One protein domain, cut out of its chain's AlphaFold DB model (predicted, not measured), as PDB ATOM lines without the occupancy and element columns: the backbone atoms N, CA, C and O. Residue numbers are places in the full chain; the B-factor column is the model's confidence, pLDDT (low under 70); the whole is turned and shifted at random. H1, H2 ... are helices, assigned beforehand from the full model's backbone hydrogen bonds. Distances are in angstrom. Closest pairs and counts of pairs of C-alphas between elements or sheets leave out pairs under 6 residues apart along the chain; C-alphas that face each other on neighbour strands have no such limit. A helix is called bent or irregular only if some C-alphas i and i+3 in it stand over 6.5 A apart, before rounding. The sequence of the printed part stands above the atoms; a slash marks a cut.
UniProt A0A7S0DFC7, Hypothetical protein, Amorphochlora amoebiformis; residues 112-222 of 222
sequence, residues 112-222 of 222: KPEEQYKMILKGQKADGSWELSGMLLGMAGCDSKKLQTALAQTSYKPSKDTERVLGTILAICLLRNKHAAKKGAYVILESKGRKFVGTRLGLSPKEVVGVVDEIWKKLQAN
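What this domain is: This is residues 112 to 222 of the 222 residues of the protein "Hypothetical protein" of Amorphochlora amoebiformis (UniProt A0A7S0DFC7). Helix H4 runs through the middle of this helical body, with the short H2 and the long H5 packed along it on different sides. H6 crosses H4, the short H3 packs on H4 and H6, and H1 lies on the other side of H4 from H6, farther out. The printed part has 111 residues with six named helices, in the order H1 to H6, and no named strand; the class is all helix. It is compact, with a radius of gyration of the C-alphas of 13.0 A, and spans 36 by 29 by 22 A.

Where its parts are: H1 holds residues 113 to 127, from C-alpha 113 at (88.850, 130.772, 93.779), and is 21.2 A long. H2 is residues 133 to 140, 10.1 A, and H3 is residues 144 to 152, 12.2 A. H4, residues 160 to 178, measures 27.0 A and begins with C-alpha 160 at (113.976, 141.201, 101.762). H5, residues 180 to 201, is the longest helix by residues and measures 30.0 A. It is irregular, with C-alphas 181 and 184 8.4 A apart, and has a kink of 36 degrees near residue 187. H6, residues 205 to 220, measures 22.7 A and ends with C-alpha 220 at (97.256, 152.380, 91.306).

How they stand to each other: H4 is the hub, touching four other helices. H2 touches it at a shallow tilt of 19 degrees, the same way; their closest C-alphas, of Ser 133 and Thr 168, are 4.2 A apart. H4 and H5 form a helical hairpin at a shallow tilt of 17 degrees, opposite ways, closest at the C-alphas of Arg 176 and Lys 183, 5.4 A. With residues 166 to 170 alone H4 touches H6, only just about perpendicular at 72 degrees; the closest C-alphas, of Leu 170 and Val 212, are 6.5 A apart. H3 touches H6 at a steep tilt of 64 degrees, with the C-alphas of Ala 150 and Lys 218 closest at 5.7 A. H1 and H5 only just touch, with 3 pairs of C-alphas within 8 A, the closest those of Pro 113 and Lys 182 at 7.5 A. H1 and H4 are near each other, while H1 and H6 are apart. In H1, H2, H3, H4 and H6 every O i to N i+4 pair is within hydrogen-bond range; in H5 16 of 18 are.

The domain as a whole: The two C-alphas farthest apart, of Lys 112 and Ser 155, are 37.0 A apart. The printed part has no cut and ends at Asn 222, the chain's last residue. The link from H3 to H4 is short, and the other links are tight. The mean pLDDT of the printed part is 73.1; 33 residues are under 70, among them residues 123 to 143.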
ATOM      1  N   LYS A 112      89.642 127.800  90.021       76.44
ATOM      2  CA  LYS A 112      88.510 128.287  90.817       76.44
ATOM      3  C   LYS A 112      89.017 128.959  92.105       76.44
ATOM      4  O   LYS A 112      89.917 128.419  92.751       76.44
ATOM      5  N   PRO A 113      88.397 130.057  92.576       70.44
ATOM      6  CA  PRO A 113      88.850 130.772  93.779       70.44
ATOM      7  C   PRO A 113      88.958 129.903  95.049       70.44
ATOM      8  O   PRO A 113      89.757 130.180  95.937       70.44
ATOM      9  N   GLU A 114      88.188 128.813  95.139       72.38
ATOM     10  CA  GLU A 114      88.264 127.844  96.251       72.38
ATOM     11  C   GLU A 114      89.567 127.067  96.270       72.38
ATOM     12  O   GLU A 114      90.151 126.837  97.327       72.38
ATOM     13  N   GLU A 115      90.008 126.641  95.094       76.44
ATOM     14  CA  GLU A 115      91.256 125.916  94.933       76.44
ATOM     15  C   GLU A 115      92.426 126.868  95.149       76.44
ATOM     16  O   GLU A 115      93.365 126.509  95.854       76.44
ATOM     17  N   GLN A 116      92.314 128.115  94.677       74.31
ATOM     18  CA  GLN A 116      93.288 129.163  94.976       74.31
ATOM     19  C   GLN A 116      93.442 129.368  96.490       74.31
ATOM     20  O   GLN A 116      94.553 129.295  97.012       74.31
ATOM     21  N   TYR A 117      92.336 129.540  97.220       73.69
ATOM     22  CA  TYR A 117      92.345 129.668  98.681       73.69
ATOM     23  C   TYR A 117      92.969 128.449  99.378       73.69
ATOM     24  O   TYR A 117      93.854 128.593 100.226       73.69
ATOM     25  N   LYS A 118      92.560 127.232  98.992       75.56
ATOM     26  CA  LYS A 118      93.100 125.980  99.546       75.56
ATOM     27  C   LYS A 118      94.600 125.837  99.280       75.56
ATOM     28  O   LYS A 118      95.319 125.351 100.150       75.56
ATOM     29  N   MET A 119      95.089 126.259  98.114       73.69
ATOM     30  CA  MET A 119      96.518 126.234  97.791       73.69
ATOM     31  C   MET A 119      97.317 127.225  98.638       73.69
ATOM     32  O   MET A 119      98.385 126.864  99.128       73.69
ATOM     33  N   ILE A 120      96.783 128.424  98.884       74.56
ATOM     34  CA  ILE A 120      97.432 129.416  99.753       74.56
ATOM     35  C   ILE A 120      97.545 128.886 101.187       74.56
ATOM     36  O   ILE A 120      98.621 128.936 101.777       74.56
ATOM     37  N   LEU A 121      96.469 128.302 101.723       71.19
ATOM     38  CA  LEU A 121      96.491 127.668 103.046       71.19
ATOM     39  C   LEU A 121      97.479 126.498 103.130       71.19
ATOM     40  O   LEU A 121      98.166 126.341 104.140       71.19
ATOM     41  N   LYS A 122      97.553 125.662 102.088       71.38
ATOM     42  CA  LYS A 122      98.514 124.552 102.034       71.38
ATOM     43  C   LYS A 122      99.955 125.059 102.046       71.38
ATOM     44  O   LYS A 122     100.755 124.517 102.797       71.38
ATOM     45  N   GLY A 123     100.264 126.112 101.286       68.25
ATOM     46  CA  GLY A 123     101.595 126.726 101.312       68.25
ATOM     47  C   GLY A 123     101.933 127.354 102.667       68.25
ATOM     48  O   GLY A 123     103.030 127.150 103.170       68.25
ATOM     49  N   GLN A 124     100.967 128.004 103.329       67.50
ATOM     50  CA  GLN A 124     101.157 128.510 104.696       67.50
ATOM     51  C   GLN A 124     101.481 127.400 105.705       67.50
ATOM     52  O   GLN A 124     102.338 127.594 106.563       67.50
ATOM     53  N   LYS A 125     100.803 126.248 105.616       61.69
ATOM     54  CA  LYS A 125     101.058 125.096 106.497       61.69
ATOM     55  C   LYS A 125     102.385 124.396 106.204       61.69
ATOM     56  O   LYS A 125     102.987 123.881 107.137       61.69
ATOM     57  N   ALA A 126     102.801 124.337 104.940       58.78
ATOM     58  CA  ALA A 126     104.002 123.614 104.526       58.78
ATOM     59  C   ALA A 126     105.289 124.385 104.844       58.78
ATOM     60  O   ALA A 126     106.217 123.810 105.401       58.78
ATOM     61  N   ASP A 127     105.323 125.682 104.535       56.75
ATOM     62  CA  ASP A 127     106.546 126.482 104.661       56.75
ATOM     63  C   ASP A 127     106.580 127.321 105.945       56.75
ATOM     64  O   ASP A 127     107.589 127.958 106.246       56.75
ATOM     65  N   GLY A 128     105.465 127.392 106.687       57.25
ATOM     66  CA  GLY A 128     105.323 128.232 107.887       57.25
ATOM     67  C   GLY A 128     105.528 129.731 107.628       57.25
ATOM     68  O   GLY A 128     105.496 130.542 108.554       57.25
ATOM     69  N   SER A 129     105.742 130.111 106.371       57.09
ATOM     70  CA  SER A 129     106.177 131.428 105.954       57.09
ATOM     71  C   SER A 129     105.303 131.918 104.814       57.09
ATOM     72  O   SER A 129     104.894 131.171 103.924       57.09
ATOM     73  N   TRP A 130     105.023 133.214 104.825       63.53
ATOM     74  CA  TRP A 130     104.216 133.892 103.814       63.53
ATOM     75  C   TRP A 130     104.991 134.108 102.498       63.53
ATOM     76  O   TRP A 130     104.692 135.050 101.775       63.53
ATOM     77  N   GLU A 131     105.964 133.255 102.157       55.25
ATOM     78  CA  GLU A 131     106.854 133.394 100.985       55.25
ATOM     79  C   GLU A 131     106.179 133.132  99.629       55.25
ATOM     80  O   GLU A 131     106.812 133.280  98.586       55.25
ATOM     81  N   LEU A 132     104.880 132.819  99.598       58.78
ATOM     82  CA  LEU A 132     104.101 132.713  98.356       58.78
ATOM     83  C   LEU A 132     103.970 134.045  97.586       58.78
ATOM     84  O   LEU A 132     103.261 134.100  96.585       58.78
ATOM     85  N   SER A 133     104.631 135.109  98.037       62.34
ATOM     86  CA  SER A 133     104.557 136.485  97.549       62.34
ATOM     87  C   SER A 133     104.641 136.584  96.035       62.34
ATOM     88  O   SER A 133     103.747 137.161  95.435       62.34
ATOM     89  N   GLY A 134     105.653 135.984  95.398       61.22
ATOM     90  CA  GLY A 134     105.837 136.074  93.943       61.22
ATOM     91  C   GLY A 134     104.711 135.404  93.152       61.22
ATOM     92  O   GLY A 134     104.191 135.971  92.193       61.22
ATOM     93  N   MET A 135     104.269 134.229  93.605       64.44
ATOM     94  CA  MET A 135     103.160 133.494  92.993       64.44
ATOM     95  C   MET A 135     101.830 134.232  93.179       64.44
ATOM     96  O   MET A 135     101.077 134.404  92.226       64.44
ATOM     97  N   LEU A 136     101.568 134.718  94.392       67.88
ATOM     98  CA  LEU A 136     100.370 135.471  94.749       67.88
ATOM     99  C   LEU A 136     100.300 136.829  94.049       67.88
ATOM    100  O   LEU A 136      99.241 137.203  93.548       67.88
ATOM    101  N   LEU A 137     101.414 137.555  93.967       68.00
ATOM    102  CA  LEU A 137     101.528 138.797  93.201       68.00
ATOM    103  C   LEU A 137     101.228 138.537  91.722       68.00
ATOM    104  O   LEU A 137     100.394 139.232  91.143       68.00
ATOM    105  N   GLY A 138     101.781 137.460  91.155       66.69
ATOM    106  CA  GLY A 138     101.439 136.996  89.810       66.69
ATOM    107  C   GLY A 138      99.938 136.729  89.630       66.69
ATOM    108  O   GLY A 138      99.340 137.219  88.674       66.69
ATOM    109  N   MET A 139      99.285 136.042  90.578       65.56
ATOM    110  CA  MET A 139      97.823 135.824  90.570       65.56
ATOM    111  C   MET A 139      97.034 137.140  90.616       65.56
ATOM    112  O   MET A 139      96.000 137.321  89.962       65.56
ATOM    113  N   ALA A 140      97.524 138.086  91.406       66.69
ATOM    114  CA  ALA A 140      96.936 139.400  91.553       66.69
ATOM    115  C   ALA A 140      97.138 140.288  90.307       66.69
ATOM    116  O   ALA A 140      96.420 141.276  90.149       66.69
ATOM    117  N   GLY A 141      98.003 139.891  89.365       68.25
ATOM    118  CA  GLY A 141      98.380 140.684  88.190       68.25
ATOM    119  C   GLY A 141      99.368 141.802  88.528       68.25
ATOM    120  O   GLY A 141      99.413 142.817  87.839       68.25
ATOM    121  N   CYS A 142     100.111 141.643  89.622       68.81
ATOM    122  CA  CYS A 142     101.091 142.600  90.102       68.81
ATOM    123  C   CYS A 142     102.493 142.006  89.921       68.81
ATOM    124  O   CYS A 142     102.782 140.921  90.419       68.81
ATOM    125  N   ASP A 143     103.371 142.695  89.197       69.31
ATOM    126  CA  ASP A 143     104.744 142.229  89.011       69.31
ATOM    127  C   ASP A 143     105.585 142.526  90.255       69.31
ATOM    128  O   ASP A 143     105.502 143.616  90.825       69.31
ATOM    129  N   SER A 144     106.478 141.601  90.622       70.56
ATOM    130  CA  SER A 144     107.424 141.791  91.736       70.56
ATOM    131  C   SER A 144     108.236 143.091  91.594       70.56
ATOM    132  O   SER A 144     108.426 143.825  92.560       70.56
ATOM    133  N   LYS A 145     108.607 143.461  90.358       74.31
ATOM    134  CA  LYS A 145     109.291 144.731  90.058       74.31
ATOM    135  C   LYS A 145     108.428 145.960  90.357       74.31
ATOM    136  O   LYS A 145     108.939 146.930  90.898       74.31
ATOM    137  N   LYS A 146     107.128 145.925  90.037       75.94
ATOM    138  CA  LYS A 146     106.198 147.032  90.329       75.94
ATOM    139  C   LYS A 146     106.014 147.205  91.831       75.94
ATOM    140  O   LYS A 146     106.037 148.331  92.319       75.94
ATOM    141  N   LEU A 147     105.900 146.092  92.559       75.50
ATOM    142  CA  LEU A 147     105.858 146.111  94.017       75.50
ATOM    143  C   LEU A 147     107.140 146.709  94.600       75.50
ATOM    144  O   LEU A 147     107.046 147.579  95.455       75.50
ATOM    145  N   GLN A 148     108.316 146.284  94.131       74.50
ATOM    146  CA  GLN A 148     109.594 146.819  94.607       74.50
ATOM    147  C   GLN A 148     109.741 148.314  94.324       74.50
ATOM    148  O   GLN A 148     110.151 149.055  95.212       74.50
ATOM    149  N   THR A 149     109.341 148.786  93.140       80.19
ATOM    150  CA  THR A 149     109.312 150.225  92.830       80.19
ATOM    151  C   THR A 149     108.364 150.981  93.764       80.19
ATOM    152  O   THR A 149     108.731 152.035  94.279       80.19
ATOM    153  N   ALA A 150     107.171 150.443  94.035       78.12
ATOM    154  CA  ALA A 150     106.216 151.057  94.958       78.12
ATOM    155  C   ALA A 150     106.738 151.075  96.406       78.12
ATOM    156  O   ALA A 150     106.601 152.087  97.089       78.12
ATOM    157  N   LEU A 151     107.388 149.997  96.853       76.62
ATOM    158  CA  LEU A 151     108.035 149.896  98.165       76.62
ATOM    159  C   LEU A 151     109.188 150.894  98.305       76.62
ATOM    160  O   LEU A 151     109.273 151.580  99.318       76.62
ATOM    161  N   ALA A 152     110.037 151.020  97.282       75.88
ATOM    162  CA  ALA A 152     111.168 151.948  97.267       75.88
ATOM    163  C   ALA A 152     110.732 153.421  97.347       75.88
ATOM    164  O   ALA A 152     111.500 154.274  97.783       75.88
ATOM    165  N   GLN A 153     109.497 153.718  96.942       76.44
ATOM    166  CA  GLN A 153     108.892 155.040  97.077       76.44
ATOM    167  C   GLN A 153     108.276 155.279  98.460       76.44
ATOM    168  O   GLN A 153     107.901 156.414  98.756       76.44
ATOM    169  N   THR A 154     108.081 154.253  99.290       73.44
ATOM    170  CA  THR A 154     107.606 154.435 100.671       73.44
ATOM    171  C   THR A 154     108.749 154.880 101.577       73.44
ATOM    172  O   THR A 154     109.914 154.582 101.326       73.44
ATOM    173  N   SER A 155     108.428 155.577 102.671       66.25
ATOM    174  CA  SER A 155     109.432 155.953 103.682       66.25
ATOM    175  C   SER A 155     109.978 154.743 104.459       66.25
ATOM    176  O   SER A 155     110.861 154.889 105.307       66.25
ATOM    177  N   TYR A 156     109.438 153.551 104.202       66.75
ATOM    178  CA  TYR A 156     109.810 152.313 104.854       66.75
ATOM    179  C   TYR A 156     110.935 151.641 104.063       66.75
ATOM    180  O   TYR A 156     110.766 151.370 102.881       66.75
ATOM    181  N   LYS A 157     112.081 151.363 104.703       63.72
ATOM    182  CA  LYS A 157     113.148 150.519 104.135       63.72
ATOM    183  C   LYS A 157     112.890 149.069 104.551       63.72
ATOM    184  O   LYS A 157     113.202 148.712 105.688       63.72
ATOM    185  N   PRO A 158     112.316 148.234 103.680       64.94
ATOM    186  CA  PRO A 158     111.991 146.867 104.029       64.94
ATOM    187  C   PRO A 158     113.231 145.972 103.918       64.94
ATOM    188  O   PRO A 158     114.071 146.135 103.036       64.94
ATOM    189  N   SER A 159     113.340 144.992 104.816       70.94
ATOM    190  CA  SER A 159     114.218 143.836 104.602       70.94
ATOM    191  C   SER A 159     113.625 142.943 103.506       70.94
ATOM    192  O   SER A 159     112.408 142.942 103.323       70.94
ATOM    193  N   LYS A 160     114.442 142.131 102.817       69.62
ATOM    194  CA  LYS A 160     113.976 141.201 101.762       69.62
ATOM    195  C   LYS A 160     112.804 140.324 102.220       69.62
ATOM    196  O   LYS A 160     111.870 140.092 101.455       69.62
ATOM    197  N   ASP A 161     112.829 139.874 103.470       69.44
ATOM    198  CA  ASP A 161     111.740 139.081 104.047       69.44
ATOM    199  C   ASP A 161     110.472 139.921 104.219       69.44
ATOM    200  O   ASP A 161     109.368 139.466 103.932       69.44
ATOM    201  N   THR A 162     110.618 141.179 104.623       72.75
ATOM    202  CA  THR A 162     109.506 142.113 104.785       72.75
ATOM    203  C   THR A 162     108.834 142.447 103.457       72.75
ATOM    204  O   THR A 162     107.605 142.477 103.395       72.75
ATOM    205  N   GLU A 163     109.613 142.650 102.390       73.31
ATOM    206  CA  GLU A 163     109.083 142.889 101.038       73.31
ATOM    207  C   GLU A 163     108.175 141.750 100.592       73.31
ATOM    208  O   GLU A 163     107.070 141.975 100.097       73.31
ATOM    209  N   ARG A 164     108.639 140.516 100.821       74.00
ATOM    210  CA  ARG A 164     107.891 139.304 100.507       74.00
ATOM    211  C   ARG A 164     106.571 139.303 101.254       74.00
ATOM    212  O   ARG A 164     105.519 139.284 100.623       74.00
ATOM    213  N   VAL A 165     106.595 139.392 102.582       74.06
ATOM    214  CA  VAL A 165     105.357 139.280 103.361       74.06
ATOM    215  C   VAL A 165     104.366 140.413 103.045       74.06
ATOM    216  O   VAL A 165     103.169 140.147 102.907       74.06
ATOM    217  N   LEU A 166     104.837 141.650 102.853       76.94
ATOM    218  CA  LEU A 166     103.984 142.766 102.420       76.94
ATOM    219  C   LEU A 166     103.380 142.516 101.033       76.94
ATOM    220  O   LEU A 166     102.180 142.720 100.842       76.94
ATOM    221  N   GLY A 167     104.173 142.000 100.093       77.75
ATOM    222  CA  GLY A 167     103.695 141.581  98.779       77.75
ATOM    223  C   GLY A 167     102.612 140.505  98.850       77.75
ATOM    224  O   GLY A 167     101.626 140.562  98.116       77.75
ATOM    225  N   THR A 168     102.742 139.563  99.783       76.56
ATOM    226  CA  THR A 168     101.755 138.503 100.019       76.56
ATOM    227  C   THR A 168     100.426 139.063 100.511       76.56
ATOM    228  O   THR A 168      99.374 138.693  99.988       76.56
ATOM    229  N   ILE A 169     100.453 139.977 101.487       78.81
ATOM    230  CA  ILE A 169      99.238 140.629 102.000       78.81
ATOM    231  C   ILE A 169      98.561 141.436 100.898       78.81
ATOM    232  O   ILE A 169      97.352 141.321 100.702       78.81
ATOM    233  N   LEU A 170      99.335 142.210 100.145       78.31
ATOM    234  CA  LEU A 170      98.812 143.031  99.063       78.31
ATOM    235  C   LEU A 170      98.140 142.183  97.972       78.31
ATOM    236  O   LEU A 170      97.045 142.503  97.508       78.31
ATOM    237  N   ALA A 171      98.756 141.065  97.593       77.62
ATOM    238  CA  ALA A 171      98.171 140.134  96.642       77.62
ATOM    239  C   ALA A 171      96.844 139.534  97.138       77.62
ATOM    240  O   ALA A 171      95.912 139.345  96.359       77.62
ATOM    241  N   ILE A 172      96.714 139.287  98.441       77.06
ATOM    242  CA  ILE A 172      95.462 138.816  99.046       77.06
ATOM    243  C   ILE A 172      94.393 139.910  99.010       77.06
ATOM    244  O   ILE A 172      93.246 139.621  98.666       77.06
ATOM    245  N   CYS A 173      94.762 141.164  99.282       77.25
ATOM    246  CA  CYS A 173      93.865 142.312  99.132       77.25
ATOM    247  C   CYS A 173      93.359 142.451  97.686       77.25
ATOM    248  O   CYS A 173      92.178 142.714  97.454       77.25
ATOM    249  N   LEU A 174      94.235 142.215  96.708       75.56
ATOM    250  CA  LEU A 174      93.900 142.207  95.285       75.56
ATOM    251  C   LEU A 174      92.930 141.085  94.913       75.56
ATOM    252  O   LEU A 174      91.918 141.328  94.255       75.56
ATOM    253  N   LEU A 175      93.211 139.859  95.357       74.69
ATOM    254  CA  LEU A 175      92.346 138.703  95.115       74.69
ATOM    255  C   LEU A 175      90.971 138.881  95.766       74.69
ATOM    256  O   LEU A 175      89.963 138.515  95.165       74.69
ATOM    257  N   ARG A 176      90.910 139.522  96.940       77.25
ATOM    258  CA  ARG A 176      89.653 139.901  97.600       77.25
ATOM    259  C   ARG A 176      88.797 140.817  96.721       77.25
ATOM    260  O   ARG A 176      87.589 140.616  96.652       77.25
ATOM    261  N   ASN A 177      89.408 141.799  96.054       73.62
ATOM    262  CA  ASN A 177      88.695 142.702  95.145       73.62
ATOM    263  C   ASN A 177      88.291 142.017  93.829       73.62
ATOM    264  O   ASN A 177      87.213 142.297  93.315       73.62
ATOM    265  N   LYS A 178      89.106 141.091  93.302       72.31
ATOM    266  CA  LYS A 178      88.758 140.310  92.098       72.31
ATOM    267  C   LYS A 178      87.651 139.278  92.345       72.31
ATOM    268  O   LYS A 178      86.877 138.987  91.438       72.31
ATOM    269  N   HIS A 179      87.564 138.713  93.549       67.38
ATOM    270  CA  HIS A 179      86.643 137.620  93.876       67.38
ATOM    271  C   HIS A 179      85.619 138.025  94.946       67.38
ATOM    272  O   HIS A 179      85.665 137.561  96.088       67.38
ATOM    273  N   ALA A 180      84.640 138.845  94.547       68.38
ATOM    274  CA  ALA A 180      83.579 139.347  95.427       68.38
ATOM    275  C   ALA A 180      82.784 138.228  96.134       68.38
ATOM    276  O   ALA A 180      82.483 138.342  97.320       68.38
ATOM    277  N   ALA A 181      82.535 137.107  95.448       69.38
ATOM    278  CA  ALA A 181      81.783 135.966  95.981       69.38
ATOM    279  C   ALA A 181      82.460 135.249  97.168       69.38
ATOM    280  O   ALA A 181      81.808 134.488  97.875       69.38
ATOM    281  N   LYS A 182      83.767 135.455  97.395       69.75
ATOM    282  CA  LYS A 182      84.530 134.793  98.473       69.75
ATOM    283  C   LYS A 182      85.271 135.770  99.377       69.75
ATOM    284  O   LYS A 182      86.263 135.413 100.013       69.75
ATOM    285  N   LYS A 183      84.754 136.998  99.476       73.69
ATOM    286  CA  LYS A 183      85.344 138.089 100.262       73.69
ATOM    287  C   LYS A 183      85.668 137.663 101.701       73.69
ATOM    288  O   LYS A 183      86.764 137.949 102.167       73.69
ATOM    289  N   GLY A 184      84.784 136.908 102.364       76.50
ATOM    290  CA  GLY A 184      84.988 136.445 103.745       76.50
ATOM    291  C   GLY A 184      86.246 135.587 103.948       76.50
ATOM    292  O   GLY A 184      87.018 135.831 104.873       76.50
ATOM    293  N   ALA A 185      86.519 134.640 103.044       74.81
ATOM    294  CA  ALA A 185      87.683 133.757 103.153       74.81
ATOM    295  C   ALA A 185      89.010 134.525 103.006       74.81
ATOM    296  O   ALA A 185      89.953 134.300 103.771       74.81
ATOM    297  N   TYR A 186      89.068 135.475 102.065       76.75
ATOM    298  CA  TYR A 186      90.243 136.328 101.872       76.75
ATOM    299  C   TYR A 186      90.417 137.357 102.998       76.75
ATOM    300  O   TYR A 186      91.553 137.659 103.347       76.75
ATOM    301  N   VAL A 187      89.335 137.837 103.627       81.12
ATOM    302  CA  VAL A 187      89.397 138.736 104.801       81.12
ATOM    303  C   VAL A 187      90.048 138.049 106.004       81.12
ATOM    304  O   VAL A 187      90.902 138.636 106.669       81.12
ATOM    305  N   ILE A 188      89.700 136.789 106.275       79.38
ATOM    306  CA  ILE A 188      90.328 136.018 107.361       79.38
ATOM    307  C   ILE A 188      91.822 135.827 107.077       79.38
ATOM    308  O   ILE A 188      92.659 135.963 107.974       79.38
ATOM    309  N   LEU A 189      92.160 135.527 105.823       74.81
ATOM    310  CA  LEU A 189      93.539 135.342 105.390       74.81
ATOM    311  C   LEU A 189      94.347 136.641 105.544       74.81
ATOM    312  O   LEU A 189      95.427 136.635 106.125       74.81
ATOM    313  N   GLU A 190      93.795 137.767 105.107       78.75
ATOM    314  CA  GLU A 190      94.384 139.095 105.264       78.75
ATOM    315  C   GLU A 190      94.627 139.438 106.742       78.75
ATOM    316  O   GLU A 190      95.714 139.888 107.101       78.75
ATOM    317  N   SER A 191      93.660 139.158 107.620       81.44
ATOM    318  CA  SER A 191      93.791 139.369 109.068       81.44
ATOM    319  C   SER A 191      94.943 138.554 109.670       81.44
ATOM    320  O   SER A 191      95.771 139.094 110.411       81.44
ATOM    321  N   LYS A 192      95.069 137.271 109.299       79.56
ATOM    322  CA  LYS A 192      96.195 136.419 109.722       79.56
ATOM    323  C   LYS A 192      97.537 136.938 109.196       79.56
ATOM    324  O   LYS A 192      98.516 136.938 109.941       79.56
ATOM    325  N   GLY A 193      97.572 137.418 107.953       78.06
ATOM    326  CA  GLY A 193      98.767 138.005 107.346       78.06
ATOM    327  C   GLY A 193      99.220 139.260 108.074       78.06
ATOM    328  O   GLY A 193     100.386 139.372 108.445       78.06
ATOM    329  N   ARG A 194      98.285 140.167 108.370       78.94
ATOM    330  CA  ARG A 194      98.561 141.402 109.118       78.94
ATOM    331  C   ARG A 194      99.114 141.118 110.511       78.94
ATOM    332  O   ARG A 194     100.090 141.750 110.899       78.94
ATOM    333  N   LYS A 195      98.539 140.152 111.240       80.62
ATOM    334  CA  LYS A 195      99.062 139.726 112.551       80.62
ATOM    335  C   LYS A 195     100.493 139.202 112.434       80.62
ATOM    336  O   LYS A 195     101.356 139.646 113.180       80.62
ATOM    337  N   PHE A 196     100.756 138.329 111.462       76.19
ATOM    338  CA  PHE A 196     102.092 137.778 111.233       76.19
ATOM    339  C   PHE A 196     103.129 138.862 110.895       76.19
ATOM    340  O   PHE A 196     104.230 138.853 111.444       76.19
ATOM    341  N   VAL A 197     102.774 139.826 110.037       75.12
ATOM    342  CA  VAL A 197     103.632 140.979 109.716       75.12
ATOM    343  C   VAL A 197     103.868 141.858 110.929       75.12
ATOM    344  O   VAL A 197     105.010 142.221 111.186       75.12
ATOM    345  N   GLY A 198     102.818 142.166 111.691       77.06
ATOM    346  CA  GLY A 198     102.939 142.952 112.915       77.06
ATOM    347  C   GLY A 198     103.931 142.321 113.892       77.06
ATOM    348  O   GLY A 198     104.851 142.992 114.349       77.06
ATOM    349  N   THR A 199     103.839 141.005 114.114       79.19
ATOM    350  CA  THR A 199     104.782 140.263 114.968       79.19
ATOM    351  C   THR A 199     106.213 140.271 114.421       79.19
ATOM    352  O   THR A 199     107.157 140.424 115.187       79.19
ATOM    353  N   ARG A 200     106.399 140.125 113.101       73.19
ATOM    354  CA  ARG A 200     107.728 140.115 112.456       73.19
ATOM    355  C   ARG A 200     108.399 141.488 112.410       73.19
ATOM    356  O   ARG A 200     109.624 141.547 112.421       73.19
ATOM    357  N   LEU A 201     107.619 142.563 112.305       71.19
ATOM    358  CA  LEU A 201     108.123 143.929 112.134       71.19
ATOM    359  C   LEU A 201     108.053 144.771 113.409       71.19
ATOM    360  O   LEU A 201     108.524 145.904 113.397       71.19
ATOM    361  N   GLY A 202     107.447 144.255 114.481       77.62
ATOM    362  CA  GLY A 202     107.158 145.037 115.685       77.62
ATOM    363  C   GLY A 202     106.166 146.178 115.436       77.62
ATOM    364  O   GLY A 202     106.141 147.137 116.199       77.62
ATOM    365  N   LEU A 203     105.378 146.096 114.360       79.00
ATOM    366  CA  LEU A 203     104.398 147.112 113.982       79.00
ATOM    367  C   LEU A 203     103.023 146.755 114.540       79.00
ATOM    368  O   LEU A 203     102.606 145.593 114.542       79.00
ATOM    369  N   SER A 204     102.273 147.770 114.953       79.75
ATOM    370  CA  SER A 204     100.875 147.595 115.313       79.75
ATOM    371  C   SER A 204     100.046 147.197 114.081       79.75
ATOM    372  O   SER A 204     100.354 147.596 112.952       79.75
ATOM    373  N   PRO A 205      98.928 146.468 114.260       75.94
ATOM    374  CA  PRO A 205      98.059 146.100 113.145       75.94
ATOM    375  C   PRO A 205      97.600 147.299 112.308       75.94
ATOM    376  O   PRO A 205      97.429 147.146 111.103       75.94
ATOM    377  N   LYS A 206      97.431 148.479 112.930       79.38
ATOM    378  CA  LYS A 206      97.022 149.737 112.281       79.38
ATOM    379  C   LYS A 206      98.104 150.295 111.358       79.38
ATOM    380  O   LYS A 206      97.790 150.712 110.247       79.38
ATOM    381  N   GLU A 207      99.360 150.258 111.785       80.69
ATOM    382  CA  GLU A 207     100.497 150.707 110.972       80.69
ATOM    383  C   GLU A 207     100.690 149.810 109.752       80.69
ATOM    384  O   GLU A 207     100.904 150.311 108.652       80.69
ATOM    385  N   VAL A 208     100.514 148.492 109.913       78.88
ATOM    386  CA  VAL A 208     100.556 147.553 108.782       78.88
ATOM    387  C   VAL A 208      99.471 147.880 107.752       78.88
ATOM    388  O   VAL A 208      99.745 147.828 106.557       78.88
ATOM    389  N   VAL A 209      98.260 148.261 108.185       80.50
ATOM    390  CA  VAL A 209      97.206 148.721 107.258       80.50
ATOM    391  C   VAL A 209      97.655 149.965 106.504       80.50
ATOM    392  O   VAL A 209      97.556 149.992 105.284       80.50
ATOM    393  N   GLY A 210      98.174 150.963 107.223       82.31
ATOM    394  CA  GLY A 210      98.618 152.222 106.627       82.31
ATOM    395  C   GLY A 210      99.698 152.017 105.567       82.31
ATOM    396  O   GLY A 210      99.587 152.561 104.473       82.31
ATOM    397  N   VAL A 211     100.689 151.167 105.855       81.50
ATOM    398  CA  VAL A 211     101.759 150.824 104.905       81.50
ATOM    399  C   VAL A 211     101.198 150.097 103.681       81.50
ATOM    400  O   VAL A 211     101.519 150.459 102.551       81.50
ATOM    401  N   VAL A 212     100.330 149.100 103.875       80.56
ATOM    402  CA  VAL A 212      99.717 148.352 102.762       80.56
ATOM    403  C   VAL A 212      98.841 149.263 101.893       80.56
ATOM    404  O   VAL A 212      98.904 149.164 100.668       80.56
ATOM    405  N   ASP A 213      98.078 150.175 102.495       82.19
ATOM    406  CA  ASP A 213      97.233 151.136 101.778       82.19
ATOM    407  C   ASP A 213      98.061 152.193 101.028       82.19
ATOM    408  O   ASP A 213      97.693 152.606  99.926       82.19
ATOM    409  N   GLU A 214      99.195 152.628 101.585       83.38
ATOM    410  CA  GLU A 214     100.127 153.529 100.901       83.38
ATOM    411  C   GLU A 214     100.739 152.857  99.664       83.38
ATOM    412  O   GLU A 214     100.735 153.437  98.574       83.38
ATOM    413  N   ILE A 215     101.202 151.611  99.809       81.12
ATOM    414  CA  ILE A 215     101.726 150.798  98.702       81.12
ATOM    415  C   ILE A 215     100.642 150.590  97.641       81.12
ATOM    416  O   ILE A 215     100.904 150.735  96.447       81.12
ATOM    417  N   TRP A 216      99.413 150.293  98.068       80.19
ATOM    418  CA  TRP A 216      98.264 150.124  97.184       80.19
ATOM    419  C   TRP A 216      97.997 151.372  96.338       80.19
ATOM    420  O   TRP A 216      97.895 151.278  95.116       80.19
ATOM    421  N   LYS A 217      97.944 152.553  96.965       82.12
ATOM    422  CA  LYS A 217      97.756 153.825  96.252       82.12
ATOM    423  C   LYS A 217      98.867 154.077  95.234       82.12
ATOM    424  O   LYS A 217      98.578 154.485  94.114       82.12
ATOM    425  N   LYS A 218     100.124 153.797  95.594       80.44
ATOM    426  CA  LYS A 218     101.280 153.957  94.692       80.44
ATOM    427  C   LYS A 218     101.258 152.986  93.515       80.44
ATOM    428  O   LYS A 218     101.689 153.347  92.426       80.44
ATOM    429  N   LEU A 219     100.714 151.787  93.709       75.62
ATOM    430  CA  LEU A 219     100.511 150.818  92.632       75.62
ATOM    431  C   LEU A 219      99.354 151.169  91.699       75.62
ATOM    432  O   LEU A 219      99.389 150.756  90.550       75.62
ATOM    433  N   GLN A 220      98.338 151.893  92.170       72.00
ATOM    434  CA  GLN A 220      97.256 152.380  91.306       72.00
ATOM    435  C   GLN A 220      97.641 153.639  90.516       72.00
ATOM    436  O   GLN A 220      97.006 153.939  89.510       72.00
ATOM    437  N   ALA A 221      98.645 154.385  90.982       68.31
ATOM    438  CA  ALA A 221      99.111 155.620  90.353       68.31
ATOM    439  C   ALA A 221     100.129 155.403  89.211       68.31
ATOM    440  O   ALA A 221     100.435 156.362  88.504       68.31
ATOM    441  N   ASN A 222     100.647 154.180  89.044       53.75
ATOM    442  CA  ASN A 222     101.627 153.765  88.025       53.75
ATOM    443  C   ASN A 222     101.036 152.711  87.085       53.75
ATOM    444  O   ASN A 222     101.441 152.689  85.903       53.75
TER     445      ASN A 222